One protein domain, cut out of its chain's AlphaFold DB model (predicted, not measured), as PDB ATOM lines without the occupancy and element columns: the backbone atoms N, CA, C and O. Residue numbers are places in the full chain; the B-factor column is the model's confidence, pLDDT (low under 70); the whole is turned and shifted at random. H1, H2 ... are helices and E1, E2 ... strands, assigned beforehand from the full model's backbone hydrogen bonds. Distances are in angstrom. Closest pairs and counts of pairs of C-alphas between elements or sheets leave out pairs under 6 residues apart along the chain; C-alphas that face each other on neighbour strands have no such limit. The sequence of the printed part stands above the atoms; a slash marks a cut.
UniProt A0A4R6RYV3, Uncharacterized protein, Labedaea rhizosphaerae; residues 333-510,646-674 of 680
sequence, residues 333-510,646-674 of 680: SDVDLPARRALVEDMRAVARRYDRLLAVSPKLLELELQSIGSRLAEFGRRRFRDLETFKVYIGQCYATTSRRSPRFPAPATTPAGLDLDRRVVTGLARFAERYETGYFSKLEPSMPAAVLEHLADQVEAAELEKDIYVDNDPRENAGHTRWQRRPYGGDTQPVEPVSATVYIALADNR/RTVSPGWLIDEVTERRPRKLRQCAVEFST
ATOM      1  N   SER A 333     -27.818  36.195  42.540       93.62
ATOM      2  CA  SER A 333     -27.958  36.657  43.925       93.62
ATOM      3  C   SER A 333     -28.656  35.620  44.802       93.62
ATOM      4  O   SER A 333     -29.380  34.772  44.293       93.62
ATOM      5  N   ASP A 334     -28.452  35.690  46.114       91.94
ATOM      6  CA  ASP A 334     -29.082  34.822  47.121       91.94
ATOM      7  C   ASP A 334     -30.332  35.452  47.767       91.94
ATOM      8  O   ASP A 334     -30.668  35.157  48.913       91.94
ATOM      9  N   VAL A 335     -31.048  36.323  47.041       89.12
ATOM     10  CA  VAL A 335     -32.181  37.109  47.573       89.12
ATOM     11  C   VAL A 335     -33.298  36.259  48.191       89.12
ATOM     12  O   VAL A 335     -33.930  36.696  49.153       89.12
ATOM     13  N   ASP A 336     -33.527  35.047  47.678       89.56
ATOM     14  CA  ASP A 336     -34.563  34.138  48.176       89.56
ATOM     15  C   ASP A 336     -34.041  33.193  49.298       89.56
ATOM     16  O   ASP A 336     -34.762  32.287  49.721       89.56
ATOM     17  N   LEU A 337     -32.815  33.378  49.825       90.19
ATOM     18  CA  LEU A 337     -32.232  32.538  50.894       90.19
ATOM     19  C   LEU A 337     -33.064  32.519  52.190       90.19
ATOM     20  O   LEU A 337     -33.312  31.420  52.697       90.19
ATOM     21  N   PRO A 338     -33.558  33.656  52.720       87.94
ATOM     22  CA  PRO A 338     -34.423  33.641  53.902       87.94
ATOM     23  C   PRO A 338     -35.745  32.905  53.644       87.94
ATOM     24  O   PRO A 338     -36.187  32.127  54.486       87.94
ATOM     25  N   ALA A 339     -36.328  33.069  52.449       88.12
ATOM     26  CA  ALA A 339     -37.547  32.368  52.045       88.12
ATOM     27  C   ALA A 339     -37.326  30.849  51.912       88.12
ATOM     28  O   ALA A 339     -38.181  30.069  52.330       88.12
ATOM     29  N   ARG A 340     -36.161  30.409  51.401       91.62
ATOM     30  CA  ARG A 340     -35.794  28.983  51.361       91.62
ATOM     31  C   ARG A 340     -35.637  28.416  52.772       91.62
ATOM     32  O   ARG A 340     -36.168  27.341  53.035       91.62
ATOM     33  N   ARG A 341     -34.917  29.114  53.663       91.25
ATOM     34  CA  ARG A 341     -34.717  28.683  55.059       91.25
ATOM     35  C   ARG A 341     -36.056  28.493  55.769       91.25
ATOM     36  O   ARG A 341     -36.324  27.390  56.230       91.25
ATOM     37  N   ALA A 342     -36.922  29.509  55.744       90.06
ATOM     38  CA  ALA A 342     -38.252  29.443  56.349       90.06
ATOM     39  C   ALA A 342     -39.091  28.280  55.787       90.06
ATOM     40  O   ALA A 342     -39.678  27.517  56.547       90.06
ATOM     41  N   LEU A 343     -39.092  28.079  54.464       91.94
ATOM     42  CA  LEU A 343     -39.811  26.967  53.834       91.94
ATOM     43  C   LEU A 343     -39.280  25.590  54.273       91.94
ATOM     44  O   LEU A 343     -40.069  24.708  54.596       91.94
ATOM     45  N   VAL A 344     -37.958  25.402  54.312       94.00
ATOM     46  CA  VAL A 344     -37.320  24.146  54.748       94.00
ATOM     47  C   VAL A 344     -37.558  23.882  56.240       94.00
ATOM     48  O   VAL A 344     -37.814  22.741  56.634       94.00
ATOM     49  N   GLU A 345     -37.514  24.920  57.073       93.94
ATOM     50  CA  GLU A 345     -37.819  24.839  58.503       93.94
ATOM     51  C   GLU A 345     -39.284  24.462  58.750       93.94
ATOM     52  O   GLU A 345     -39.537  23.528  59.516       93.94
ATOM     53  N   ASP A 346     -40.228  25.103  58.053       92.94
ATOM     54  CA  ASP A 346     -41.660  24.800  58.128       92.94
ATOM     55  C   ASP A 346     -41.960  23.376  57.659       92.94
ATOM     56  O   ASP A 346     -42.650  22.627  58.350       92.94
ATOM     57  N   MET A 347     -41.384  22.945  56.532       94.19
ATOM     58  CA  MET A 347     -41.527  21.575  56.034       94.19
ATOM     59  C   MET A 347     -41.059  20.535  57.055       94.19
ATOM     60  O   MET A 347     -41.797  19.598  57.370       94.19
ATOM     61  N   ARG A 348     -39.865  20.724  57.633       95.88
ATOM     62  CA  ARG A 348     -39.331  19.850  58.689       95.88
ATOM     63  C   ARG A 348     -40.153  19.956  59.986       95.88
ATOM     64  O   ARG A 348     -40.270  18.980  60.723       95.88
ATOM     65  N   ALA A 349     -40.748  21.111  60.295       94.69
ATOM     66  CA  ALA A 349     -41.606  21.298  61.467       94.69
ATOM     67  C   ALA A 349     -42.976  20.615  61.325       94.69
ATOM     68  O   ALA A 349     -43.443  20.008  62.292       94.69
ATOM     69  N   VAL A 350     -43.588  20.676  60.140       93.88
ATOM     70  CA  VAL A 350     -44.837  19.982  59.801       93.88
ATOM     71  C   VAL A 350     -44.607  18.474  59.751       93.88
ATOM     72  O   VAL A 350     -45.363  17.744  60.386       93.88
ATOM     73  N   ALA A 351     -43.526  18.001  59.119       93.56
ATOM     74  CA  ALA A 351     -43.183  16.576  59.071       93.56
ATOM     75  C   ALA A 351     -43.059  15.953  60.476       93.56
ATOM     76  O   ALA A 351     -43.741  14.977  60.783       93.56
ATOM     77  N   ARG A 352     -42.304  16.590  61.387       95.50
ATOM     78  CA  ARG A 352     -42.174  16.155  62.796       95.50
ATOM     79  C   ARG A 352     -43.484  16.153  63.593       95.50
ATOM     80  O   ARG A 352     -43.538  15.577  64.676       95.50
ATOM     81  N   ARG A 353     -44.519  16.851  63.121       93.25
ATOM     82  CA  ARG A 353     -45.831  16.968  63.781       93.25
ATOM     83  C   ARG A 353     -46.945  16.253  63.011       93.25
ATOM     84  O   ARG A 353     -48.086  16.302  63.466       93.25
ATOM     85  N   TYR A 354     -46.627  15.598  61.894       92.56
ATOM     86  CA  TYR A 354     -47.583  15.152  60.882       92.56
ATOM     87  C   TYR A 354     -48.686  14.263  61.464       92.56
ATOM     88  O   TYR A 354     -49.850  14.652  61.442       92.56
ATOM     89  N   ASP A 355     -48.325  13.142  62.097       90.69
ATOM     90  CA  ASP A 355     -49.293  12.184  62.656       90.69
ATOM     91  C   ASP A 355     -50.165  12.803  63.759       90.69
ATOM     92  O   ASP A 355     -51.351  12.497  63.887       90.69
ATOM     93  N   ARG A 356     -49.599  13.733  64.541       91.06
ATOM     94  CA  ARG A 356     -50.329  14.460  65.587       91.06
ATOM     95  C   ARG A 356     -51.315  15.464  64.989       91.06
ATOM     96  O   ARG A 356     -52.430  15.575  65.491       91.06
ATOM     97  N   LEU A 357     -50.917  16.200  63.952       88.44
ATOM     98  CA  LEU A 357     -51.793  17.141  63.252       88.44
ATOM     99  C   LEU A 357     -52.906  16.399  62.505       88.44
ATOM    100  O   LEU A 357     -54.054  16.819  62.585       88.44
ATOM    101  N   LEU A 358     -52.587  15.268  61.872       88.12
ATOM    102  CA  LEU A 358     -53.541  14.375  61.216       88.12
ATOM    103  C   LEU A 358     -54.598  13.847  62.200       88.12
ATOM    104  O   LEU A 358     -55.792  13.915  61.918       88.12
ATOM    105  N   ALA A 359     -54.174  13.374  63.376       89.44
ATOM    106  CA  ALA A 359     -55.076  12.814  64.383       89.44
ATOM    107  C   ALA A 359     -55.931  13.863  65.125       89.44
ATOM    108  O   ALA A 359     -57.052  13.559  65.526       89.44
ATOM    109  N   VAL A 360     -55.410  15.077  65.347       90.94
ATOM    110  CA  VAL A 360     -56.078  16.112  66.166       90.94
ATOM    111  C   VAL A 360     -56.833  17.141  65.319       90.94
ATOM    112  O   VAL A 360     -57.880  17.636  65.734       90.94
ATOM    113  N   SER A 361     -56.301  17.509  64.155       88.62
ATOM    114  CA  SER A 361     -56.768  18.655  63.372       88.62
ATOM    115  C   SER A 361     -56.360  18.537  61.891       88.62
ATOM    116  O   SER A 361     -55.531  19.327  61.428       88.62
ATOM    117  N   PRO A 362     -56.934  17.596  61.113       87.12
ATOM    118  CA  PRO A 362     -56.524  17.353  59.724       87.12
ATOM    119  C   PRO A 362     -56.676  18.599  58.839       87.12
ATOM    120  O   PRO A 362     -55.820  18.889  58.015       87.12
ATOM    121  N   LYS A 363     -57.684  19.444  59.093       88.19
ATOM    122  CA  LYS A 363     -57.843  20.729  58.391       88.19
ATOM    123  C   LYS A 363     -56.686  21.714  58.637       88.19
ATOM    124  O   LYS A 363     -56.395  22.533  57.773       88.19
ATOM    125  N   LEU A 364     -56.028  21.660  59.799       89.31
ATOM    126  CA  LEU A 364     -54.832  22.467  60.056       89.31
ATOM    127  C   LEU A 364     -53.635  21.905  59.279       89.31
ATOM    128  O   LEU A 364     -52.910  22.677  58.666       89.31
ATOM    129  N   LEU A 365     -53.477  20.575  59.240       89.88
ATOM    130  CA  LEU A 365     -52.467  19.922  58.402       89.88
ATOM    131  C   LEU A 365     -52.647  20.301  56.924       89.88
ATOM    132  O   LEU A 365     -51.689  20.713  56.283       89.88
ATOM    133  N   GLU A 366     -53.873  20.236  56.406       89.50
ATOM    134  CA  GLU A 366     -54.204  20.625  55.032       89.50
ATOM    135  C   GLU A 366     -53.815  22.083  54.726       89.50
ATOM    136  O   GLU A 366     -53.197  22.340  53.692       89.50
ATOM    137  N   LEU A 367     -54.096  23.027  55.632       89.94
ATOM    138  CA  LEU A 367     -53.717  24.439  55.475       89.94
ATOM    139  C   LEU A 367     -52.193  24.654  55.494       89.94
ATOM    140  O   LEU A 367     -51.677  25.417  54.677       89.94
ATOM    141  N   GLU A 368     -51.463  23.965  56.374       90.88
ATOM    142  CA  GLU A 368     -49.994  24.022  56.411       90.88
ATOM    143  C   GLU A 368     -49.374  23.422  55.136       90.88
ATOM    144  O   GLU A 368     -48.474  24.011  54.531       90.88
ATOM    145  N   LEU A 369     -49.906  22.292  54.653       91.06
ATOM    146  CA  LEU A 369     -49.493  21.685  53.385       91.06
ATOM    147  C   LEU A 369     -49.795  22.601  52.189       91.06
ATOM    148  O   LEU A 369     -48.957  22.717  51.296       91.06
ATOM    149  N   GLN A 370     -50.940  23.290  52.172       89.50
ATOM    150  CA  GLN A 370     -51.274  24.292  51.149       89.50
ATOM    151  C   GLN A 370     -50.338  25.513  51.220       89.50
ATOM    152  O   GLN A 370     -49.889  26.000  50.182       89.50
ATOM    153  N   SER A 371     -49.964  25.976  52.418       89.56
ATOM    154  CA  SER A 371     -48.966  27.044  52.610       89.56
ATOM    155  C   SER A 371     -47.587  26.654  52.058       89.56
ATOM    156  O   SER A 371     -46.964  27.421  51.316       89.56
ATOM    157  N   ILE A 372     -47.125  25.437  52.359       91.12
ATOM    158  CA  ILE A 372     -45.885  24.860  51.816       91.12
ATOM    159  C   ILE A 372     -45.981  24.712  50.289       91.12
ATOM    160  O   ILE A 372     -45.084  25.150  49.569       91.12
ATOM    161  N   GLY A 373     -47.084  24.159  49.775       89.75
ATOM    162  CA  GLY A 373     -47.321  23.957  48.343       89.75
ATOM    163  C   GLY A 373     -47.344  25.265  47.549       89.75
ATOM    164  O   GLY A 373     -46.670  25.379  46.531       89.75
ATOM    165  N   SER A 374     -48.033  26.292  48.049       89.38
ATOM    166  CA  SER A 374     -48.061  27.629  47.441       89.38
ATOM    167  C   SER A 374     -46.656  28.237  47.316       89.38
ATOM    168  O   SER A 374     -46.286  28.771  46.266       89.38
ATOM    169  N   ARG A 375     -45.834  28.089  48.365       90.38
ATOM    170  CA  ARG A 375     -44.442  28.556  48.399       90.38
ATOM    171  C   ARG A 375     -43.537  27.756  47.446       90.38
ATOM    172  O   ARG A 375     -42.823  28.345  46.638       90.38
ATOM    173  N   LEU A 376     -43.631  26.426  47.438       90.44
ATOM    174  CA  LEU A 376     -42.914  25.576  46.474       90.44
ATOM    175  C   LEU A 376     -43.277  25.900  45.016       90.44
ATOM    176  O   LEU A 376     -42.395  25.962  44.156       90.44
ATOM    177  N   ALA A 377     -44.558  26.157  44.737       89.56
ATOM    178  CA  ALA A 377     -45.027  26.570  43.419       89.56
ATOM    179  C   ALA A 377     -44.423  27.921  42.992       89.56
ATOM    180  O   ALA A 377     -44.000  28.070  41.845       89.56
ATOM    181  N   GLU A 378     -44.308  28.889  43.907       89.81
ATOM    182  CA  GLU A 378     -43.679  30.185  43.628       89.81
ATOM    183  C   GLU A 378     -42.177  30.064  43.328       89.81
ATOM    184  O   GLU A 378     -41.704  30.655  42.352       89.81
ATOM    185  N   PHE A 379     -41.433  29.243  44.080       90.50
ATOM    186  CA  PHE A 379     -40.040  28.911  43.743       90.50
ATOM    187  C   PHE A 379     -39.920  28.276  42.350       90.50
ATOM    188  O   PHE A 379     -39.067  28.686  41.557       90.50
ATOM    189  N   GLY A 380     -40.808  27.329  42.025       90.44
ATOM    190  CA  GLY A 380     -40.895  26.709  40.702       90.44
ATOM    191  C   GLY A 380     -41.097  27.732  39.586       90.44
ATOM    192  O   GLY A 380     -40.310  27.772  38.639       90.44
ATOM    193  N   ARG A 381     -42.094  28.618  39.722       90.50
ATOM    194  CA  ARG A 381     -42.377  29.695  38.754       90.50
ATOM    195  C   ARG A 381     -41.189  30.633  38.549       90.50
ATOM    196  O   ARG A 381     -40.854  30.936  37.401       90.50
ATOM    197  N   ARG A 382     -40.557  31.095  39.636       91.44
ATOM    198  CA  ARG A 382     -39.395  32.002  39.583       91.44
ATOM    199  C   ARG A 382     -38.245  31.357  38.826       91.44
ATOM    200  O   ARG A 382     -37.849  31.854  37.775       91.44
ATOM    201  N   ARG A 383     -37.776  30.201  39.299       92.75
ATOM    202  CA  ARG A 383     -36.598  29.535  38.730       92.75
ATOM    203  C   ARG A 383     -36.832  29.026  37.315       92.75
ATOM    204  O   ARG A 383     -35.904  29.053  36.513       92.75
ATOM    205  N   PHE A 384     -38.059  28.646  36.960       92.69
ATOM    206  CA  PHE A 384     -38.391  28.288  35.582       92.69
ATOM    207  C   PHE A 384     -38.343  29.501  34.641       92.69
ATOM    208  O   PHE A 384     -37.776  29.411  33.553       92.69
ATOM    209  N   ARG A 385     -38.851  30.666  35.070       92.81
ATOM    210  CA  ARG A 385     -38.717  31.921  34.310       92.81
ATOM    211  C   ARG A 385     -37.253  32.332  34.152       92.81
ATOM    212  O   ARG A 385     -36.857  32.746  33.062       92.81
ATOM    213  N   ASP A 386     -36.457  32.195  35.207       93.31
ATOM    214  CA  ASP A 386     -35.024  32.492  35.176       93.31
ATOM    215  C   ASP A 386     -34.287  31.517  34.217       93.31
ATOM    216  O   ASP A 386     -33.474  31.941  33.393       93.31
ATOM    217  N   LEU A 387     -34.644  30.221  34.230       92.50
ATOM    218  CA  LEU A 387     -34.130  29.182  33.324       92.50
ATOM    219  C   LEU A 387     -34.453  29.455  31.847       92.50
ATOM    220  O   LEU A 387     -33.560  29.365  31.004       92.50
ATOM    221  N   GLU A 388     -35.706  29.769  31.510       92.50
ATOM    222  CA  GLU A 388     -36.104  30.074  30.127       92.50
ATOM    223  C   GLU A 388     -35.426  31.351  29.619       92.50
ATOM    224  O   GLU A 388     -34.884  31.375  28.511       92.50
ATOM    225  N   THR A 389     -35.346  32.380  30.467       92.25
ATOM    226  CA  THR A 389     -34.614  33.622  30.171       92.25
ATOM    227  C   THR A 389     -33.138  33.329  29.868       92.25
ATOM    228  O   THR A 389     -32.590  33.810  28.873       92.25
ATOM    229  N   PHE A 390     -32.500  32.465  30.665       92.06
ATOM    230  CA  PHE A 390     -31.127  32.017  30.439       92.06
ATOM    231  C   PHE A 390     -30.960  31.183  29.157       92.06
ATOM    232  O   PHE A 390     -29.979  31.369  28.433       92.06
ATOM    233  N   LYS A 391     -31.909  30.296  28.822       90.25
ATOM    234  CA  LYS A 391     -31.891  29.526  27.562       90.25
ATOM    235  C   LYS A 391     -31.927  30.444  26.340       90.25
ATOM    236  O   LYS A 391     -31.122  30.258  25.425       90.25
ATOM    237  N   VAL A 392     -32.817  31.442  26.342       90.25
ATOM    238  CA  VAL A 392     -32.936  32.445  25.269       90.25
ATOM    239  C   VAL A 392     -31.645  33.257  25.145       90.25
ATOM    240  O   VAL A 392     -31.069  33.319  24.058       90.25
ATOM    241  N   TYR A 393     -31.143  33.791  26.259       90.19
ATOM    242  CA  TYR A 393     -29.897  34.557  26.316       90.19
ATOM    243  C   TYR A 393     -28.689  33.783  25.764       90.19
ATOM    244  O   TYR A 393     -27.962  34.266  24.892       90.19
ATOM    245  N   ILE A 394     -28.490  32.544  26.221       87.06
ATOM    246  CA  ILE A 394     -27.399  31.687  25.747       87.06
ATOM    247  C   ILE A 394     -27.588  31.331  24.262       87.06
ATOM    248  O   ILE A 394     -26.605  31.265  23.523       87.06
ATOM    249  N   GLY A 395     -28.830  31.170  23.793       85.50
ATOM    250  CA  GLY A 395     -29.149  31.041  22.369       85.50
ATOM    251  C   GLY A 395     -28.687  32.246  21.541       85.50
ATOM    252  O   GLY A 395     -28.018  32.061  20.524       85.50
ATOM    253  N   GLN A 396     -28.968  33.468  22.003       86.44
ATOM    254  CA  GLN A 396     -28.549  34.718  21.354       86.44
ATOM    255  C   GLN A 396     -27.021  34.883  21.344       86.44
ATOM    256  O   GLN A 396     -26.441  35.124  20.285       86.44
ATOM    257  N   CYS A 397     -26.354  34.650  22.481       80.56
ATOM    258  CA  CYS A 397     -24.889  34.679  22.583       80.56
ATOM    259  C   CYS A 397     -24.212  33.696  21.617       80.56
ATOM    260  O   CYS A 397     -23.124  33.962  21.107       80.56
ATOM    261  N   TYR A 398     -24.847  32.550  21.348       78.00
ATOM    262  CA  TYR A 398     -24.325  31.587  20.388       78.00
ATOM    263  C   TYR A 398     -24.669  31.897  18.936       78.00
ATOM    264  O   TYR A 398     -23.847  31.574  18.082       78.00
ATOM    265  N   ALA A 399     -25.792  32.550  18.639       77.88
ATOM    266  CA  ALA A 399     -26.186  32.891  17.270       77.88
ATOM    267  C   ALA A 399     -25.152  33.780  16.549       77.88
ATOM    268  O   ALA A 399     -24.903  33.593  15.358       77.88
ATOM    269  N   THR A 400     -24.489  34.691  17.270       69.25
ATOM    270  CA  THR A 400     -23.415  35.548  16.725       69.25
ATOM    271  C   THR A 400     -22.141  34.769  16.375       69.25
ATOM    272  O   THR A 400     -21.415  35.130  15.453       69.25
ATOM    273  N   THR A 401     -21.865  33.678  17.097       64.75
ATOM    274  CA  THR A 401     -20.597  32.927  17.028       64.75
ATOM    275  C   THR A 401     -20.733  31.581  16.291       64.75
ATOM    276  O   THR A 401     -19.738  30.972  15.887       64.75
ATOM    277  N   SER A 402     -21.957  31.076  16.125       66.81
ATOM    278  CA  SER A 402     -22.272  29.715  15.684       66.81
ATOM    279  C   SER A 402     -23.612  29.655  14.949       66.81
ATOM    280  O   SER A 402     -24.635  30.093  15.459       66.81
ATOM    281  N   ARG A 403     -23.647  28.967  13.799       66.69
ATOM    282  CA  ARG A 403     -24.908  28.609  13.112       66.69
ATOM    283  C   ARG A 403     -25.707  27.502  13.814       66.69
ATOM    284  O   ARG A 403     -26.790  27.150  13.360       66.69
ATOM    285  N   ARG A 404     -25.156  26.887  14.865       67.69
ATOM    286  CA  ARG A 404     -25.775  25.776  15.599       67.69
ATOM    287  C   ARG A 404     -26.147  26.232  17.002       67.69
ATOM    288  O   ARG A 404     -25.251  26.561  17.783       67.69
ATOM    289  N   SER A 405     -27.440  26.189  17.307       67.94
ATOM    290  CA  SER A 405     -27.978  26.493  18.631       67.94
ATOM    291  C   SER A 405     -27.449  25.524  19.699       67.94
ATOM    292  O   SER A 405     -27.226  24.342  19.398       67.94
ATOM    293  N   PRO A 406     -27.270  25.987  20.950       73.88
ATOM    294  CA  PRO A 406     -26.980  25.118  22.085       73.88
ATOM    295  C   PRO A 406     -28.091  24.071  22.243       73.88
ATOM    296  O   PRO A 406     -29.276  24.373  22.098       73.88
ATOM    297  N   ARG A 407     -27.711  22.824  22.534       73.81
ATOM    298  CA  ARG A 407     -28.667  21.757  22.850       73.81
ATOM    299  C   ARG A 407     -28.912  21.736  24.351       73.81
ATOM    300  O   ARG A 407     -27.976  21.499  25.108       73.81
ATOM    301  N   PHE A 408     -30.161  21.946  24.744       78.88
ATOM    302  CA  PHE A 408     -30.628  21.717  26.106       78.88
ATOM    303  C   PHE A 408     -31.210  20.297  26.220       78.88
ATOM    304  O   PHE A 408     -31.755  19.796  25.231       78.88
ATOM    305  N   PRO A 409     -31.111  19.638  27.387       76.81
ATOM    306  CA  PRO A 409     -31.710  18.325  27.596       76.81
ATOM    307  C   PRO A 409     -33.233  18.374  27.398       76.81
ATOM    308  O   PRO A 409     -33.910  19.207  28.005       76.81
ATOM    309  N   ALA A 410     -33.799  17.458  26.604       69.81
ATOM    310  CA  ALA A 410     -35.254  17.367  26.419       69.81
ATOM    311  C   ALA A 410     -35.964  17.233  27.785       69.81
ATOM    312  O   ALA A 410     -35.417  16.547  28.658       69.81
ATOM    313  N   PRO A 411     -37.113  17.898  28.020       66.12
ATOM    314  CA  PRO A 411     -37.779  17.905  29.323       66.12
ATOM    315  C   PRO A 411     -38.109  16.474  29.757       66.12
ATOM    316  O   PRO A 411     -38.779  15.742  29.034       66.12
ATOM    317  N   ALA A 412     -37.619  16.064  30.928       60.34
ATOM    318  CA  ALA A 412     -37.782  14.693  31.406       60.34
ATOM    319  C   ALA A 412     -39.271  14.361  31.578       60.34
ATOM    320  O   ALA A 412     -39.986  15.094  32.255       60.34
ATOM    321  N   THR A 413     -39.762  13.275  30.987       56.69
ATOM    322  CA  THR A 413     -41.123  12.766  31.219       56.69
ATOM    323  C   THR A 413     -41.148  11.955  32.512       56.69
ATOM    324  O   THR A 413     -41.077  10.728  32.483       56.69
ATOM    325  N   THR A 414     -41.189  12.638  33.656       53.84
ATOM    326  CA  THR A 414     -41.431  11.997  34.951       53.84
ATOM    327  C   THR A 414     -42.901  11.571  35.071       53.84
ATOM    328  O   THR A 414     -43.784  12.290  34.586       53.84
ATOM    329  N   PRO A 415     -43.192  10.408  35.690       53.34
ATOM    330  CA  PRO A 415     -44.556  10.020  36.046       53.34
ATOM    331  C   PRO A 415     -45.147  11.009  37.063       53.34
ATOM    332  O   PRO A 415     -44.457  11.892  37.561       53.34
ATOM    333  N   ALA A 416     -46.438  10.886  37.374       52.34
ATOM    334  CA  ALA A 416     -47.218  11.950  38.014       52.34
ATOM    335  C   ALA A 416     -46.821  12.369  39.454       52.34
ATOM    336  O   ALA A 416     -47.496  13.239  40.000       52.34
ATOM    337  N   GLY A 417     -45.762  11.812  40.044       56.81
ATOM    338  CA  GLY A 417     -45.246  12.181  41.366       56.81
ATOM    339  C   GLY A 417     -44.348  13.426  41.376       56.81
ATOM    340  O   GLY A 417     -43.882  13.901  40.340       56.81
ATOM    341  N   LEU A 418     -44.101  13.938  42.581       65.50
ATOM    342  CA  LEU A 418     -43.284  15.122  42.856       65.50
ATOM    343  C   LEU A 418     -41.804  14.715  43.037       65.50
ATOM    344  O   LEU A 418     -41.234  14.836  44.114       65.50
ATOM    345  N   ASP A 419     -41.214  14.159  41.979       65.88
ATOM    346  CA  ASP A 419     -39.820  13.698  41.947       65.88
ATOM    347  C   ASP A 419     -38.893  14.799  41.395       65.88
ATOM    348  O   ASP A 419     -39.039  15.231  40.244       65.88
ATOM    349  N   LEU A 420     -37.954  15.268  42.223       68.06
ATOM    350  CA  LEU A 420     -37.048  16.379  41.920       68.06
ATOM    351  C   LEU A 420     -35.603  15.932  41.611       68.06
ATOM    352  O   LEU A 420     -34.780  16.780  41.265       68.06
ATOM    353  N   ASP A 421     -35.283  14.632  41.655       64.06
ATOM    354  CA  ASP A 421     -33.925  14.095  41.911       64.06
ATOM    355  C   ASP A 421     -32.808  14.497  40.920       64.06
ATOM    356  O   ASP A 421     -31.615  14.305  41.183       64.06
ATOM    357  N   ARG A 422     -33.159  15.048  39.749       64.25
ATOM    358  CA  ARG A 422     -32.192  15.575  38.758       64.25
ATOM    359  C   ARG A 422     -32.570  16.876  38.063       64.25
ATOM    360  O   ARG A 422     -31.719  17.433  37.377       64.25
ATOM    361  N   ARG A 423     -33.824  17.320  38.148       79.94
ATOM    362  CA  ARG A 423     -34.334  18.506  37.438       79.94
ATOM    363  C   ARG A 423     -35.384  19.202  38.280       79.94
ATOM    364  O   ARG A 423     -36.577  19.204  37.976       79.94
ATOM    365  N   VAL A 424     -34.890  19.721  39.396       85.12
ATOM    366  CA  VAL A 424     -35.674  20.315  40.474       85.12
ATOM    367  C   VAL A 424     -36.561  21.443  39.948       85.12
ATOM    368  O   VAL A 424     -37.728  21.522  40.307       85.12
ATOM    369  N   VAL A 425     -36.060  22.278  39.034       88.44
ATOM    370  CA  VAL A 425     -36.801  23.437  38.520       88.44
ATOM    371  C   VAL A 425     -37.868  23.020  37.514       88.44
ATOM    372  O   VAL A 425     -39.000  23.481  37.613       88.44
ATOM    373  N   THR A 426     -37.565  22.104  36.590       86.75
ATOM    374  CA  THR A 426     -38.569  21.548  35.667       86.75
ATOM    375  C   THR A 426     -39.645  20.752  36.425       86.75
ATOM    376  O   THR A 426     -40.818  20.792  36.051       86.75
ATOM    377  N   GLY A 427     -39.272  20.055  37.505       85.44
ATOM    378  CA  GLY A 427     -40.202  19.364  38.402       85.44
ATOM    379  C   GLY A 427     -41.118  20.332  39.157       85.44
ATOM    380  O   GLY A 427     -42.341  20.215  39.068       85.44
ATOM    381  N   LEU A 428     -40.542  21.338  39.823       88.25
ATOM    382  CA  LEU A 428     -41.292  22.367  40.551       88.25
ATOM    383  C   LEU A 428     -42.174  23.229  39.631       88.25
ATOM    384  O   LEU A 428     -43.261  23.621  40.039       88.25
ATOM    385  N   ALA A 429     -41.765  23.484  38.384       87.88
ATOM    386  CA  ALA A 429     -42.589  24.193  37.402       87.88
ATOM    387  C   ALA A 429     -43.891  23.438  37.084       87.88
ATOM    388  O   ALA A 429     -44.971  24.023  37.100       87.88
ATOM    389  N   ARG A 430     -43.808  22.117  36.868       85.69
ATOM    390  CA  ARG A 430     -44.994  21.262  36.669       85.69
ATOM    391  C   ARG A 430     -45.831  21.113  37.929       85.69
ATOM    392  O   ARG A 430     -47.051  20.996  37.844       85.69
ATOM    393  N   PHE A 431     -45.189  21.084  39.095       86.06
ATOM    394  CA  PHE A 431     -45.907  21.123  40.362       86.06
ATOM    395  C   PHE A 431     -46.714  22.425  40.484       86.06
ATOM    396  O   PHE A 431     -47.899  22.354  40.793       86.06
ATOM    397  N   ALA A 432     -46.127  23.578  40.145       87.81
ATOM    398  CA  ALA A 432     -46.814  24.868  40.141       87.81
ATOM    399  C   ALA A 432     -48.013  24.902  39.175       87.81
ATOM    400  O   ALA A 432     -49.108  25.279  39.581       87.81
ATOM    401  N   GLU A 433     -47.842  24.426  37.938       87.25
ATOM    402  CA  GLU A 433     -48.914  24.308  36.932       87.25
ATOM    403  C   GLU A 433     -50.089  23.436  37.428       87.25
ATOM    404  O   GLU A 433     -51.265  23.783  37.280       87.25
ATOM    405  N   ARG A 434     -49.785  22.313  38.089       85.00
ATOM    406  CA  ARG A 434     -50.793  21.432  38.706       85.00
ATOM    407  C   ARG A 434     -51.437  22.024  39.961       85.00
ATOM    408  O   ARG A 434     -52.607  21.765  40.234       85.00
ATOM    409  N   TYR A 435     -50.688  22.813  40.723       84.69
ATOM    410  CA  TYR A 435     -51.190  23.520  41.897       84.69
ATOM    411  C   TYR A 435     -52.195  24.609  41.491       84.69
ATOM    412  O   TYR A 435     -53.291  24.666  42.042       84.69
ATOM    413  N   GLU A 436     -51.879  25.397  40.459       83.25
ATOM    414  CA  GLU A 436     -52.770  26.428  39.902       83.25
ATOM    415  C   GLU A 436     -54.043  25.851  39.271       83.25
ATOM    416  O   GLU A 436     -55.122  26.414  39.436       83.25
ATOM    417  N   THR A 437     -53.950  24.698  38.605       83.62
ATOM    418  CA  THR A 437     -55.115  24.000  38.026       83.62
ATOM    419  C   THR A 437     -55.980  23.267  39.065       83.62
ATOM    420  O   THR A 437     -56.917  22.561  38.696       83.62
ATOM    421  N   GLY A 438     -55.704  23.422  40.367       76.88
ATOM    422  CA  GLY A 438     -56.500  22.834  41.451       76.88
ATOM    423  C   GLY A 438     -56.337  21.317  41.613       76.88
ATOM    424  O   GLY A 438     -57.068  20.698  42.393       76.88
ATOM    425  N   TYR A 439     -55.363  20.709  40.925       68.81
ATOM    426  CA  TYR A 439     -55.082  19.269  40.986       68.81
ATOM    427  C   TYR A 439     -54.678  18.816  42.401       68.81
ATOM    428  O   TYR A 439     -54.899  17.672  42.784       68.81
ATOM    429  N   PHE A 440     -54.134  19.742  43.196       68.31
ATOM    430  CA  PHE A 440     -53.769  19.558  44.602       68.31
ATOM    431  C   PHE A 440     -54.776  20.190  45.582       68.31
ATOM    432  O   PHE A 440     -54.411  20.574  46.689       68.31
ATOM    433  N   SER A 441     -56.055  20.279  45.198       63.97
ATOM    434  CA  SER A 441     -57.146  20.759  46.069       63.97
ATOM    435  C   SER A 441     -57.282  19.980  47.386       63.97
ATOM    436  O   SER A 441     -57.795  20.536  48.351       63.97
ATOM    437  N   LYS A 442     -56.766  18.744  47.443       63.47
ATOM    438  CA  LYS A 442     -56.393  18.043  48.680       63.47
ATOM    439  C   LYS A 442     -54.955  17.534  48.558       63.47
ATOM    440  O   LYS A 442     -54.660  16.697  47.705       63.47
ATOM    441  N   LEU A 443     -54.058  18.042  49.404       64.50
ATOM    442  CA  LEU A 443     -52.660  17.580  49.493       64.50
ATOM    443  C   LEU A 443     -52.491  16.356  50.404       64.50
ATOM    444  O   LEU A 443     -51.471  15.673  50.371       64.50
ATOM    445  N   GLU A 444     -53.519  16.029  51.176       53.81
ATOM    446  CA  GLU A 444     -53.651  14.774  51.904       53.81
ATOM    447  C   GLU A 444     -54.396  13.769  50.993       53.81
ATOM    448  O   GLU A 444     -55.470  14.118  50.491       53.81
ATOM    449  N   PRO A 445     -53.875  12.555  50.705       58.56
ATOM    450  CA  PRO A 445     -52.718  11.870  51.299       58.56
ATOM    451  C   PRO A 445     -51.420  11.941  50.456       58.56
ATOM    452  O   PRO A 445     -50.571  11.059  50.565       58.56
ATOM    453  N   SER A 446     -51.261  12.922  49.558       64.56
ATOM    454  CA  SER A 446     -50.177  12.923  48.555       64.56
ATOM    455  C   SER A 446     -48.793  13.349  49.072       64.56
ATOM    456  O   SER A 446     -47.799  13.055  48.407       64.56
ATOM    457  N   MET A 447     -48.699  13.971  50.255       77.06
ATOM    458  CA  MET A 447     -47.427  14.337  50.904       77.06
ATOM    459  C   MET A 447     -47.320  13.819  52.355       77.06
ATOM    460  O   MET A 447     -47.564  14.585  53.285       77.06
ATOM    461  N   PRO A 448     -46.929  12.549  52.586       85.19
ATOM    462  CA  PRO A 448     -46.615  12.046  53.928       85.19
ATOM    463  C   PRO A 448     -45.318  12.660  54.490       85.19
ATOM    464  O   PRO A 448     -44.470  13.138  53.735       85.19
ATOM    465  N   ALA A 449     -45.115  12.572  55.811       88.19
ATOM    466  CA  ALA A 449     -43.965  13.156  56.518       88.19
ATOM    467  C   ALA A 449     -42.597  12.868  55.865       88.19
ATOM    468  O   ALA A 449     -41.833  13.795  55.613       88.19
ATOM    469  N   ALA A 450     -42.321  11.611  55.502       89.06
ATOM    470  CA  ALA A 450     -41.059  11.221  54.864       89.06
ATOM    471  C   ALA A 450     -40.832  11.881  53.487       89.06
ATOM    472  O   ALA A 450     -39.692  12.133  53.101       89.06
ATOM    473  N   VAL A 451     -41.904  12.191  52.745       87.75
ATOM    474  CA  VAL A 451     -41.820  12.923  51.469       87.75
ATOM    475  C   VAL A 451     -41.557  14.410  51.717       87.75
ATOM    476  O   VAL A 451     -40.789  15.008  50.971       87.75
ATOM    477  N   LEU A 452     -42.118  14.999  52.780       89.00
ATOM    478  CA  LEU A 452     -41.811  16.380  53.175       89.00
ATOM    479  C   LEU A 452     -40.351  16.541  53.617       89.00
ATOM    480  O   LEU A 452     -39.709  17.504  53.211       89.00
ATOM    481  N   GLU A 453     -39.811  15.608  54.405       91.50
ATOM    482  CA  GLU A 453     -38.395  15.635  54.805       91.50
ATOM    483  C   GLU A 453     -37.475  15.478  53.592       91.50
ATOM    484  O   GLU A 453     -36.597  16.312  53.372       91.50
ATOM    485  N   HIS A 454     -37.738  14.484  52.737       89.81
ATOM    486  CA  HIS A 454     -36.965  14.272  51.515       89.81
ATOM    487  C   HIS A 454     -37.014  15.478  50.561       89.81
ATOM    488  O   HIS A 454     -35.988  15.864  49.998       89.81
ATOM    489  N   LEU A 455     -38.180  16.112  50.408       89.38
ATOM    490  CA  LEU A 455     -38.330  17.297  49.566       89.38
ATOM    491  C   LEU A 455     -37.638  18.519  50.188       89.38
ATOM    492  O   LEU A 455     -37.028  19.294  49.454       89.38
ATOM    493  N   ALA A 456     -37.655  18.673  51.515       91.75
ATOM    494  CA  ALA A 456     -36.903  19.724  52.203       91.75
ATOM    495  C   ALA A 456     -35.388  19.576  51.961       91.75
ATOM    496  O   ALA A 456     -34.719  20.561  51.644       91.75
ATOM    497  N   ASP A 457     -34.870  18.346  52.015       91.06
ATOM    498  CA  ASP A 457     -33.471  18.037  51.702       91.06
ATOM    499  C   ASP A 457     -33.141  18.273  50.215       91.06
ATOM    500  O   ASP A 457     -32.085  18.822  49.896       91.06
ATOM    501  N   GLN A 458     -34.046  17.932  49.288       89.06
ATOM    502  CA  GLN A 458     -33.886  18.231  47.857       89.06
ATOM    503  C   GLN A 458     -33.896  19.745  47.575       89.06
ATOM    504  O   GLN A 458     -33.064  20.224  46.804       89.06
ATOM    505  N   VAL A 459     -34.790  20.513  48.208       90.06
ATOM    506  CA  VAL A 459     -34.866  21.985  48.102       90.06
ATOM    507  C   VAL A 459     -33.601  22.651  48.644       90.06
ATOM    508  O   VAL A 459     -33.104  23.605  48.045       90.06
ATOM    509  N   GLU A 460     -33.062  22.137  49.750       89.62
ATOM    510  CA  GLU A 460     -31.805  22.589  50.352       89.62
ATOM    511  C   GLU A 460     -30.589  22.266  49.469       89.62
ATOM    512  O   GLU A 460     -29.779  23.149  49.192       89.62
ATOM    513  N   ALA A 461     -30.488  21.039  48.949       88.25
ATOM    514  CA  ALA A 461     -29.367  20.603  48.114       88.25
ATOM    515  C   ALA A 461     -29.349  21.214  46.696       88.25
ATOM    516  O   ALA A 461     -28.330  21.140  46.003       88.25
ATOM    517  N   ALA A 462     -30.464  21.786  46.236       85.81
ATOM    518  CA  ALA A 462     -30.622  22.324  44.884       85.81
ATOM    519  C   ALA A 462     -30.125  23.773  44.699       85.81
ATOM    520  O   ALA A 462     -30.083  24.256  43.566       85.81
ATOM    521  N   GLU A 463     -29.750  24.466  45.780       89.00
ATOM    522  CA  GLU A 463     -29.394  25.897  45.779       89.00
ATOM    523  C   GLU A 463     -30.515  26.811  45.230       89.00
ATOM    524  O   GLU A 463     -30.259  27.791  44.520       89.00
ATOM    525  N   LEU A 464     -31.786  26.481  45.506       89.88
ATOM    526  CA  LEU A 464     -32.937  27.236  44.984       89.88
ATOM    527  C   LEU A 464     -32.990  28.688  45.479       89.88
ATOM    528  O   LEU A 464     -33.694  29.496  44.876       89.88
ATOM    529  N   GLU A 465     -32.223  29.062  46.505       90.69
ATOM    530  CA  GLU A 465     -32.055  30.457  46.917       90.69
ATOM    531  C   GLU A 465     -31.399  31.351  45.854       90.69
ATOM    532  O   GLU A 465     -31.622  32.561  45.872       90.69
ATOM    533  N   LYS A 466     -30.614  30.776  44.930       91.81
ATOM    534  CA  LYS A 466     -29.827  31.541  43.957       91.81
ATOM    535  C   LYS A 466     -30.624  31.834  42.691       91.81
ATOM    536  O   LYS A 466     -30.989  30.906  41.965       91.81
ATOM    537  N   ASP A 467     -30.839  33.109  42.396       93.06
ATOM    538  CA  ASP A 467     -31.440  33.574  41.144       93.06
ATOM    539  C   ASP A 467     -30.396  33.828  40.039       93.06
ATOM    540  O   ASP A 467     -29.187  33.682  40.248       93.06
ATOM    541  N   ILE A 468     -30.859  34.160  38.827       93.56
ATOM    542  CA  ILE A 468     -29.989  34.558  37.715       93.56
ATOM    543  C   ILE A 468     -30.628  35.650  36.844       93.56
ATOM    544  O   ILE A 468     -31.738  35.505  36.339       93.56
ATOM    545  N   TYR A 469     -29.875  36.727  36.620       94.44
ATOM    546  CA  TYR A 469     -30.179  37.822  35.702       94.44
ATOM    547  C   TYR A 469     -29.143  37.842  34.584       94.44
ATOM    548  O   TYR A 469     -27.939  37.862  34.833       94.44
ATOM    549  N   VAL A 470     -29.611  37.834  33.343       93.31
ATOM    550  CA  VAL A 470     -28.767  37.836  32.142       93.31
ATOM    551  C   VAL A 470     -28.483  39.254  31.652       93.31
ATOM    552  O   VAL A 470     -29.068  40.221  32.145       93.31
ATOM    553  N   ASP A 471     -27.569  39.377  30.691       90.62
ATOM    554  CA  ASP A 471     -27.329  40.638  29.992       90.62
ATOM    555  C   ASP A 471     -28.606  41.140  29.299       90.62
ATOM    556  O   ASP A 471     -29.208  40.428  28.493       90.62
ATOM    557  N   ASN A 472     -29.010  42.364  29.630       82.88
ATOM    558  CA  ASN A 472     -30.185  43.031  29.076       82.88
ATOM    559  C   ASN A 472     -29.841  43.889  27.848       82.88
ATOM    560  O   ASN A 472     -30.741  44.259  27.098       82.88
ATOM    561  N   ASP A 473     -28.565  44.240  27.664       82.38
ATOM    562  CA  ASP A 473     -28.072  45.078  26.565       82.38
ATOM    563  C   ASP A 473     -26.680  44.571  26.134       82.38
ATOM    564  O   ASP A 473     -25.658  45.160  26.503       82.38
ATOM    565  N   PRO A 474     -26.627  43.435  25.409       75.94
ATOM    566  CA  PRO A 474     -25.376  42.799  25.020       75.94
ATOM    567  C   PRO A 474     -24.668  43.612  23.930       75.94
ATOM    568  O   PRO A 474     -25.029  43.563  22.751       75.94
ATOM    569  N   ARG A 475     -23.611  44.333  24.316       81.31
ATOM    570  CA  ARG A 475     -22.719  45.067  23.406       81.31
ATOM    571  C   ARG A 475     -21.400  44.307  23.279       81.31
ATOM    572  O   ARG A 475     -21.018  43.559  24.172       81.31
ATOM    573  N   GLU A 476     -20.650  44.514  22.194       76.94
ATOM    574  CA  GLU A 476     -19.401  43.758  21.982       76.94
ATOM    575  C   GLU A 476     -18.410  43.924  23.148       76.94
ATOM    576  O   GLU A 476     -17.876  42.943  23.653       76.94
ATOM    577  N   ASN A 477     -18.208  45.159  23.613       85.06
ATOM    578  CA  ASN A 477     -17.182  45.500  24.608       85.06
ATOM    579  C   ASN A 477     -17.779  45.945  25.959       85.06
ATOM    580  O   ASN A 477     -17.069  46.491  26.806       85.06
ATOM    581  N   ALA A 478     -19.090  45.758  26.153       88.81
ATOM    582  CA  ALA A 478     -19.786  46.112  27.385       88.81
ATOM    583  C   ALA A 478     -21.039  45.252  27.605       88.81
ATOM    584  O   ALA A 478     -21.707  44.883  26.647       88.81
ATOM    585  N   GLY A 479     -21.373  44.967  28.861       89.69
ATOM    586  CA  GLY A 479     -22.565  44.195  29.228       89.69
ATOM    587  C   GLY A 479     -23.287  44.844  30.398       89.69
ATOM    588  O   GLY A 479     -22.637  45.457  31.251       89.69
ATOM    589  N   HIS A 480     -24.613  44.729  30.446       94.06
ATOM    590  CA  HIS A 480     -25.451  45.372  31.457       94.06
ATOM    591  C   HIS A 480     -26.513  44.426  32.031       94.06
ATOM    592  O   HIS A 480     -27.455  44.026  31.351       94.06
ATOM    593  N   THR A 481     -26.431  44.143  33.332       94.06
ATOM    594  CA  THR A 481     -27.456  43.370  34.050       94.06
ATOM    595  C   THR A 481     -28.164  44.274  35.051       94.06
ATOM    596  O   THR A 481     -27.549  45.097  35.738       94.06
ATOM    597  N   ARG A 482     -29.485  44.109  35.130       94.19
ATOM    598  CA  ARG A 482     -30.346  44.733  36.135       94.19
ATOM    599  C   ARG A 482     -30.893  43.638  37.034       94.19
ATOM    600  O   ARG A 482     -31.627  42.775  36.564       94.19
ATOM    601  N   TRP A 483     -30.569  43.733  38.312       94.00
ATOM    602  CA  TRP A 483     -31.213  43.014  39.397       94.00
ATOM    603  C   TRP A 483     -32.291  43.909  40.012       94.00
ATOM    604  O   TRP A 483     -32.107  45.122  40.145       94.00
ATOM    605  N   GLN A 484     -33.415  43.316  40.399       89.81
ATOM    606  CA  GLN A 484     -34.460  44.006  41.146       89.81
ATOM    607  C   GLN A 484     -35.014  43.063  42.209       89.81
ATOM    608  O   GLN A 484     -35.329  41.911  41.905       89.81
ATOM    609  N   ARG A 485     -35.166  43.555  43.439       84.94
ATOM    610  CA  ARG A 485     -35.760  42.806  44.544       84.94
ATOM    611  C   ARG A 485     -37.202  42.435  44.188       84.94
ATOM    612  O   ARG A 485     -38.034  43.300  43.921       84.94
ATOM    613  N   ARG A 486     -37.503  41.133  44.166       79.94
ATOM    614  CA  ARG A 486     -38.851  40.596  43.924       79.94
ATOM    615  C   ARG A 486     -39.420  40.097  45.260       79.94
ATOM    616  O   ARG A 486     -38.969  39.042  45.711       79.94
ATOM    617  N   PRO A 487     -40.370  40.805  45.905       71.44
ATOM    618  CA  PRO A 487     -40.928  40.366  47.187       71.44
ATOM    619  C   PRO A 487     -41.510  38.955  47.060       71.44
ATOM    620  O   PRO A 487     -42.066  38.598  46.019       71.44
ATOM    621  N   TYR A 488     -41.319  38.129  48.086       69.31
ATOM    622  CA  TYR A 488     -41.731  36.729  48.088       69.31
ATOM    623  C   TYR A 488     -43.056  36.581  48.843       69.31
ATOM    624  O   TYR A 488     -43.109  36.751  50.057       69.31
ATOM    625  N   GLY A 489     -44.140  36.305  48.113       65.50
ATOM    626  CA  GLY A 489     -45.481  36.215  48.695       65.50
ATOM    627  C   GLY A 489     -45.898  37.493  49.435       65.50
ATOM    628  O   GLY A 489     -45.657  38.602  48.960       65.50
ATOM    629  N   GLY A 490     -46.541  37.314  50.591       57.12
ATOM    630  CA  GLY A 490     -46.880  38.389  51.530       57.12
ATOM    631  C   GLY A 490     -45.894  38.532  52.694       57.12
ATOM    632  O   GLY A 490     -46.207  39.242  53.648       57.12
ATOM    633  N   ASP A 491     -44.747  37.845  52.652       55.97
ATOM    634  CA  ASP A 491     -43.777  37.874  53.746       55.97
ATOM    635  C   ASP A 491     -43.104  39.249  53.858       55.97
ATOM    636  O   ASP A 491     -42.837  39.941  52.870       55.97
ATOM    637  N   THR A 492     -42.813  39.650  55.097       57.00
ATOM    638  CA  THR A 492     -42.089  40.899  55.367       57.00
ATOM    639  C   THR A 492     -40.694  40.856  54.744       57.00
ATOM    640  O   THR A 492     -40.019  39.827  54.778       57.00
ATOM    641  N   GLN A 493     -40.263  41.974  54.147       60.75
ATOM    642  CA  GLN A 493     -38.990  42.039  53.423       60.75
ATOM    643  C   GLN A 493     -37.823  41.549  54.303       60.75
ATOM    644  O   GLN A 493     -37.678  42.024  55.436       60.75
ATOM    645  N   PRO A 494     -36.967  40.636  53.805       60.72
ATOM    646  CA  PRO A 494     -35.882  40.092  54.604       60.72
ATOM    647  C   PRO A 494     -34.888  41.179  55.017       60.72
ATOM    648  O   PRO A 494     -34.440  42.000  54.219       60.72
ATOM    649  N   VAL A 495     -34.512  41.133  56.292       65.50
ATOM    650  CA  VAL A 495     -33.633  42.107  56.953       65.50
ATOM    651  C   VAL A 495     -32.148  41.868  56.611       65.50
ATOM    652  O   VAL A 495     -31.286  42.660  56.989       65.50
ATOM    653  N   GLU A 496     -31.829  40.785  55.901       72.81
ATOM    654  CA  GLU A 496     -30.465  40.395  55.533       72.81
ATOM    655  C   GLU A 496     -29.979  41.123  54.256       72.81
ATOM    656  O   GLU A 496     -30.769  41.399  53.345       72.81
ATOM    657  N   PRO A 497     -28.683  41.479  54.167       83.06
ATOM    658  CA  PRO A 497     -28.088  41.966  52.928       83.06
ATOM    659  C   PRO A 497     -27.943  40.822  51.911       83.06
ATOM    660  O   PRO A 497     -27.772  39.670  52.294       83.06
ATOM    661  N   VAL A 498     -27.968  41.142  50.616       88.38
ATOM    662  CA  VAL A 498     -27.954  40.142  49.532       88.38
ATOM    663  C   VAL A 498     -26.548  40.040  48.931       88.38
ATOM    664  O   VAL A 498     -25.989  41.044  48.488       88.38
ATOM    665  N   SER A 499     -25.965  38.843  48.886       91.25
ATOM    666  CA  SER A 499     -24.698  38.564  48.201       91.25
ATOM    667  C   SER A 499     -24.953  38.364  46.707       91.25
ATOM    668  O   SER A 499     -25.519  37.359  46.277       91.25
ATOM    669  N   ALA A 500     -24.456  39.289  45.889       93.00
ATOM    670  CA  ALA A 500     -24.492  39.189  44.436       93.00
ATOM    671  C   ALA A 500     -23.130  38.746  43.882       93.00
ATOM    672  O   ALA A 500     -22.081  39.261  44.270       93.00
ATOM    673  N   THR A 501     -23.143  37.817  42.930       94.38
ATOM    674  CA  THR A 501     -21.960  37.402  42.169       94.38
ATOM    675  C   THR A 501     -22.201  37.626  40.686       94.38
ATOM    676  O   THR A 501     -23.194  37.180  40.126       94.38
ATOM    677  N   VAL A 502     -21.279  38.322  40.040       94.44
ATOM    678  CA  VAL A 502     -21.311  38.660  38.623       94.44
ATOM    679  C   VAL A 502     -20.292  37.791  37.900       94.44
ATOM    680  O   VAL A 502     -19.113  37.765  38.263       94.44
ATOM    681  N   TYR A 503     -20.739  37.069  36.880       93.75
ATOM    682  CA  TYR A 503     -19.900  36.254  36.015       93.75
ATOM    683  C   TYR A 503     -19.646  36.965  34.689       93.75
ATOM    684  O   TYR A 503     -20.581  37.384  34.009       93.75
ATOM    685  N   ILE A 504     -18.377  37.031  34.291       92.19
ATOM    686  CA  ILE A 504     -17.940  37.645  33.037       92.19
ATOM    687  C   ILE A 504     -17.060  36.634  32.297       92.19
ATOM    688  O   ILE A 504     -16.052  36.172  32.832       92.19
ATOM    689  N   ALA A 505     -17.406  36.283  31.059       89.88
ATOM    690  CA  ALA A 505     -16.568  35.469  30.181       89.88
ATOM    691  C   ALA A 505     -16.051  36.313  29.017       89.88
ATOM    692  O   ALA A 505     -16.809  36.682  28.122       89.88
ATOM    693  N   LEU A 506     -14.749  36.581  29.011       88.44
ATOM    694  CA  LEU A 506     -14.094  37.419  28.014       88.44
ATOM    695  C   LEU A 506     -13.434  36.572  26.930       88.44
ATOM    696  O   LEU A 506     -12.706  35.621  27.228       88.44
ATOM    697  N   ALA A 507     -13.670  36.934  25.674       84.38
ATOM    698  CA  ALA A 507     -13.138  36.265  24.497       84.38
ATOM    699  C   ALA A 507     -12.384  37.254  23.599       84.38
ATOM    700  O   ALA A 507     -12.701  38.436  23.520       84.38
ATOM    701  N   ASP A 508     -11.377  36.749  22.892       77.12
ATOM    702  CA  ASP A 508     -10.653  37.515  21.879       77.12
ATOM    703  C   ASP A 508     -11.494  37.580  20.591       77.12
ATOM    704  O   ASP A 508     -11.713  36.546  19.940       77.12
ATOM    705  N   ASN A 509     -12.001  38.776  20.266       62.03
ATOM    706  CA  ASN A 509     -12.939  38.985  19.156       62.03
ATOM    707  C   ASN A 509     -12.235  38.940  17.793       62.03
ATOM    708  O   ASN A 509     -12.827  38.563  16.782       62.03
ATOM    709  N   ARG A 510     -10.946  39.302  17.755       62.12
ATOM    710  CA  ARG A 510     -10.148  39.341  16.528       62.12
ATOM    711  C   ARG A 510      -9.086  38.246  16.578       62.12
ATOM    712  O   ARG A 510      -8.123  38.383  17.327       62.12
ATOM    713  N   ARG A 646     -19.541  26.498  36.033       78.25
ATOM    714  CA  ARG A 646     -18.596  27.225  36.890       78.25
ATOM    715  C   ARG A 646     -19.127  27.261  38.317       78.25
ATOM    716  O   ARG A 646     -20.321  27.113  38.519       78.25
ATOM    717  N   THR A 647     -18.253  27.528  39.283       77.19
ATOM    718  CA  THR A 647     -18.628  27.717  40.700       77.19
ATOM    719  C   THR A 647     -19.576  28.900  40.951       77.19
ATOM    720  O   THR A 647     -20.151  28.982  42.025       77.19
ATOM    721  N   VAL A 648     -19.730  29.808  39.980       83.81
ATOM    722  CA  VAL A 648     -20.663  30.951  40.033       83.81
ATOM    723  C   VAL A 648     -22.067  30.587  39.533       83.81
ATOM    724  O   VAL A 648     -23.033  31.262  39.859       83.81
ATOM    725  N   SER A 649     -22.201  29.543  38.712       88.19
ATOM    726  CA  SER A 649     -23.507  29.119  38.200       88.19
ATOM    727  C   SER A 649     -24.252  28.334  39.291       88.19
ATOM    728  O   SER A 649     -23.628  27.447  39.874       88.19
ATOM    729  N   PRO A 650     -25.548  28.598  39.551       90.19
ATOM    730  CA  PRO A 650     -26.312  27.863  40.557       90.19
ATOM    731  C   PRO A 650     -26.359  26.358  40.278       90.19
ATOM    732  O   PRO A 650     -26.424  25.945  39.115       90.19
ATOM    733  N   GLY A 651     -26.387  25.545  41.338       88.00
ATOM    734  CA  GLY A 651     -26.492  24.086  41.258       88.00
ATOM    735  C   GLY A 651     -27.659  23.627  40.382       88.00
ATOM    736  O   GLY A 651     -27.443  22.916  39.398       88.00
ATOM    737  N   TRP A 652     -28.870  24.132  40.652       90.00
ATOM    738  CA  TRP A 652     -30.061  23.847  39.844       90.00
ATOM    739  C   TRP A 652     -29.884  24.173  38.353       90.00
ATOM    740  O   TRP A 652     -30.349  23.420  37.498       90.00
ATOM    741  N   LEU A 653     -29.191  25.264  38.008       90.50
ATOM    742  CA  LEU A 653     -29.010  25.682  36.613       90.50
ATOM    743  C   LEU A 653     -28.072  24.727  35.869       90.50
ATOM    744  O   LEU A 653     -28.284  24.415  34.696       90.50
ATOM    745  N   ILE A 654     -27.034  24.250  36.556       88.12
ATOM    746  CA  ILE A 654     -26.110  23.250  36.020       88.12
ATOM    747  C   ILE A 654     -26.844  21.923  35.795       88.12
ATOM    748  O   ILE A 654     -26.651  21.302  34.749       88.12
ATOM    749  N   ASP A 655     -27.700  21.508  36.728       85.50
ATOM    750  CA  ASP A 655     -28.474  20.265  36.631       85.50
ATOM    751  C   ASP A 655     -29.525  20.296  35.507       85.50
ATOM    752  O   ASP A 655     -29.633  19.344  34.734       85.50
ATOM    753  N   GLU A 656     -30.249  21.406  35.333       86.44
ATOM    754  CA  GLU A 656     -31.232  21.550  34.246       86.44
ATOM    755  C   GLU A 656     -30.591  21.569  32.852       86.44
ATOM    756  O   GLU A 656     -31.182  21.106  31.872       86.44
ATOM    757  N   VAL A 657     -29.375  22.114  32.739       84.56
ATOM    758  CA  VAL A 657     -28.712  22.314  31.445       84.56
ATOM    759  C   VAL A 657     -27.704  21.205  31.103       84.56
ATOM    760  O   VAL A 657     -27.345  21.047  29.934       84.56
ATOM    761  N   THR A 658     -27.266  20.388  32.067       79.00
ATOM    762  CA  THR A 658     -26.321  19.285  31.819       79.00
ATOM    763  C   THR A 658     -26.934  17.911  32.082       79.00
ATOM    764  O   THR A 658     -27.384  17.598  33.174       79.00
ATOM    765  N   GLU A 659     -26.868  17.010  31.096       72.00
ATOM    766  CA  GLU A 659     -27.347  15.619  31.250       72.00
ATOM    767  C   GLU A 659     -26.546  14.798  32.280       72.00
ATOM    768  O   GLU A 659     -26.953  13.705  32.680       72.00
ATOM    769  N   ARG A 660     -25.360  15.283  32.667       69.81
ATOM    770  CA  ARG A 660     -24.446  14.627  33.605       69.81
ATOM    771  C   ARG A 660     -23.832  15.675  34.520       69.81
ATOM    772  O   ARG A 660     -23.045  16.494  34.038       69.81
ATOM    773  N   ARG A 661     -24.103  15.568  35.827       66.25
ATOM    774  CA  ARG A 661     -23.457  16.395  36.855       66.25
ATOM    775  C   ARG A 661     -21.932  16.416  36.648       66.25
ATOM    776  O   ARG A 661     -21.309  15.353  36.514       66.25
ATOM    777  N   PRO A 662     -21.303  17.600  36.593       65.00
ATOM    778  CA  PRO A 662     -19.866  17.722  36.387       65.00
ATOM    779  C   PRO A 662     -19.104  17.136  37.579       65.00
ATOM    780  O   PRO A 662     -19.316  17.540  38.717       65.00
ATOM    781  N   ARG A 663     -18.136  16.241  37.331       65.62
ATOM    782  CA  ARG A 663     -17.302  15.654  38.406       65.62
ATOM    783  C   ARG A 663     -16.545  16.691  39.248       65.62
ATOM    784  O   ARG A 663     -16.193  16.387  40.381       65.62
ATOM    785  N   LYS A 664     -16.245  17.867  38.682       74.06
ATOM    786  CA  LYS A 664     -15.705  19.048  39.374       74.06
ATOM    787  C   LYS A 664     -16.191  20.311  38.663       74.06
ATOM    788  O   LYS A 664     -16.050  20.410  37.439       74.06
ATOM    789  N   LEU A 665     -16.712  21.277  39.419       75.50
ATOM    790  CA  LEU A 665     -16.948  22.632  38.919       75.50
ATOM    791  C   LEU A 665     -15.611  23.313  38.625       75.50
ATOM    792  O   LEU A 665     -14.606  23.067  39.293       75.50
ATOM    793  N   ARG A 666     -15.582  24.164  37.599       77.19
ATOM    794  CA  ARG A 666     -14.392  24.956  37.277       77.19
ATOM    795  C   ARG A 666     -14.470  26.297  38.001       77.19
ATOM    796  O   ARG A 666     -15.424  27.039  37.785       77.19
ATOM    797  N   GLN A 667     -13.453  26.629  38.791       82.19
ATOM    798  CA  GLN A 667     -13.295  27.973  39.357       82.19
ATOM    799  C   GLN A 667     -13.086  29.013  38.246       82.19
ATOM    800  O   GLN A 667     -12.694  28.660  37.128       82.19
ATOM    801  N   CYS A 668     -13.365  30.288  38.519       83.12
ATOM    802  CA  CYS A 668     -12.989  31.385  37.624       83.12
ATOM    803  C   CYS A 668     -11.457  31.538  37.550       83.12
ATOM    804  O   CYS A 668     -10.725  31.040  38.398       83.12
ATOM    805  N   ALA A 669     -10.955  32.191  36.499       83.31
ATOM    806  CA  ALA A 669      -9.517  32.401  36.300       83.31
ATOM    807  C   ALA A 669      -8.972  33.518  37.205       83.31
ATOM    808  O   ALA A 669      -7.780  33.537  37.517       83.31
ATOM    809  N   VAL A 670      -9.854  34.446  37.583       87.75
ATOM    810  CA  VAL A 670      -9.652  35.508  38.566       87.75
ATOM    811  C   VAL A 670     -10.968  35.740  39.297       87.75
ATOM    812  O   VAL A 670     -12.036  35.691  38.682       87.75
ATOM    813  N   GLU A 671     -10.863  36.019  40.589       89.06
ATOM    814  CA  GLU A 671     -11.957  36.467  41.436       89.06
ATOM    815  C   GLU A 671     -11.647  37.861  41.996       89.06
ATOM    816  O   GLU A 671     -10.540  38.133  42.458       89.06
ATOM    817  N   PHE A 672     -12.633  38.746  41.958       89.06
ATOM    818  CA  PHE A 672     -12.630  40.040  42.630       89.06
ATOM    819  C   PHE A 672     -13.762  40.037  43.659       89.06
ATOM    820  O   PHE A 672     -14.836  39.504  43.389       89.06
ATOM    821  N   SER A 673     -13.553  40.637  44.827       86.44
ATOM    822  CA  SER A 673     -14.586  40.724  45.863       86.44
ATOM    823  C   SER A 673     -14.499  42.058  46.589       86.44
ATOM    824  O   SER A 673     -13.392  42.510  46.882       86.44
ATOM    825  N   THR A 674     -15.650  42.669  46.878       81.94
ATOM    826  CA  THR A 674     -15.768  43.813  47.803       81.94
ATOM    827  C   THR A 674     -16.002  43.388  49.251       81.94
ATOM    828  O   THR A 674     -15.955  44.238  50.138       81.94
TER     829      THR A 674
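AT A GLANCE: This is residues 333 to 510 and 646 to 674 of the 680 residues of an uncharacterized protein of Labedaea rhizosphaerae (UniProt A0A4R6RYV3). One long straight helix, H3, makes the spine of an elongated body, with H1 and H2 at its first end, H5 packed on H1, and H4 crossing it slantwise. Little H6 packs on H4, while the strands E1 and E2 run lengthwise past H3 without touching it and form no sheet; the long link of residues 400 to 423 folds back from the last end of H3 to H4. The printed part has 207 residues with six named helices and three named strands, in the order H1 H2 H3 H4 H5 E1 E2 H6 E3, and is mostly helix. It is compact by its radius of gyration of the C-alphas, 19.3 A, and spans 71 by 40 by 32 A.

HOW THE PARTS SIT: Begin with H3, residues 362 to 399, the hub, which touches three other helices. Its residues 373 to 384 alone touch H4, residues 424 to 436, at a steep tilt of 55 degrees, opposite ways; the closest C-alphas, of Ala 377 and Ala 432, are 4.1 A apart. Its residues 365 to 375 alone touch H1, residues 337 to 351, closest at the C-alphas of Leu 343 and Ile 372, 6.7 A apart; the tilt of 37 degrees is only just steep. With H2, residues 354 to 360, it forms a helical hairpin, closest at the C-alphas of Leu 357 and Leu 365, 5.6 A apart; the tilt of 34 degrees is only just short of steep. Look next at H5, residues 449 to 461: it touches H1 at a shallow tilt of 18 degrees, opposite ways, with the C-alphas of Ala 351 and Ala 449 closest, 4.3 A apart. H6, residues 651 to 657, touches residues 424 to 426 of H4, about perpendicular at 86 degrees; the C-alphas of Val 424 and Trp 652 are closest, 6.7 A apart. E1, residues 478 to 484, E2, residues 498 to 508, and E3, residues 670 to 673, pair with no named strand and are apart from H3. In each of the six helices every O i to N i+4 pair is within hydrogen-bond range.

IN THESE COORDINATES: Find C-alpha 362 at (-56.524, 17.353, 59.724); from there H3 runs 54.4 A to C-alpha 399 at (-26.186, 32.891, 17.270). H1 measures 21.0 A, H5 18.4 A and H4 18.2 A, while H2 measures 10.1 A and H6 10.2 A. E2 measures 32.7 A, E1 20.2 A, and E3 10.2 A, ending at C-alpha 673, (-14.586, 40.724, 45.863).

THE WHOLE: The two C-alphas farthest apart, of Val 360 and Arg 510, are 71.5 A apart. Residues 511 to 645 are not printed, and C-alphas 510 and 646 stand 25.2 A apart across that cut. The links H3 to H4, H4 to H5, H5 to E1, E1 to E2 and H6 to E3 are long. Mean pLDDT of the printed part is 82.8; 41 residues are under 70, among them residues 410 to 422.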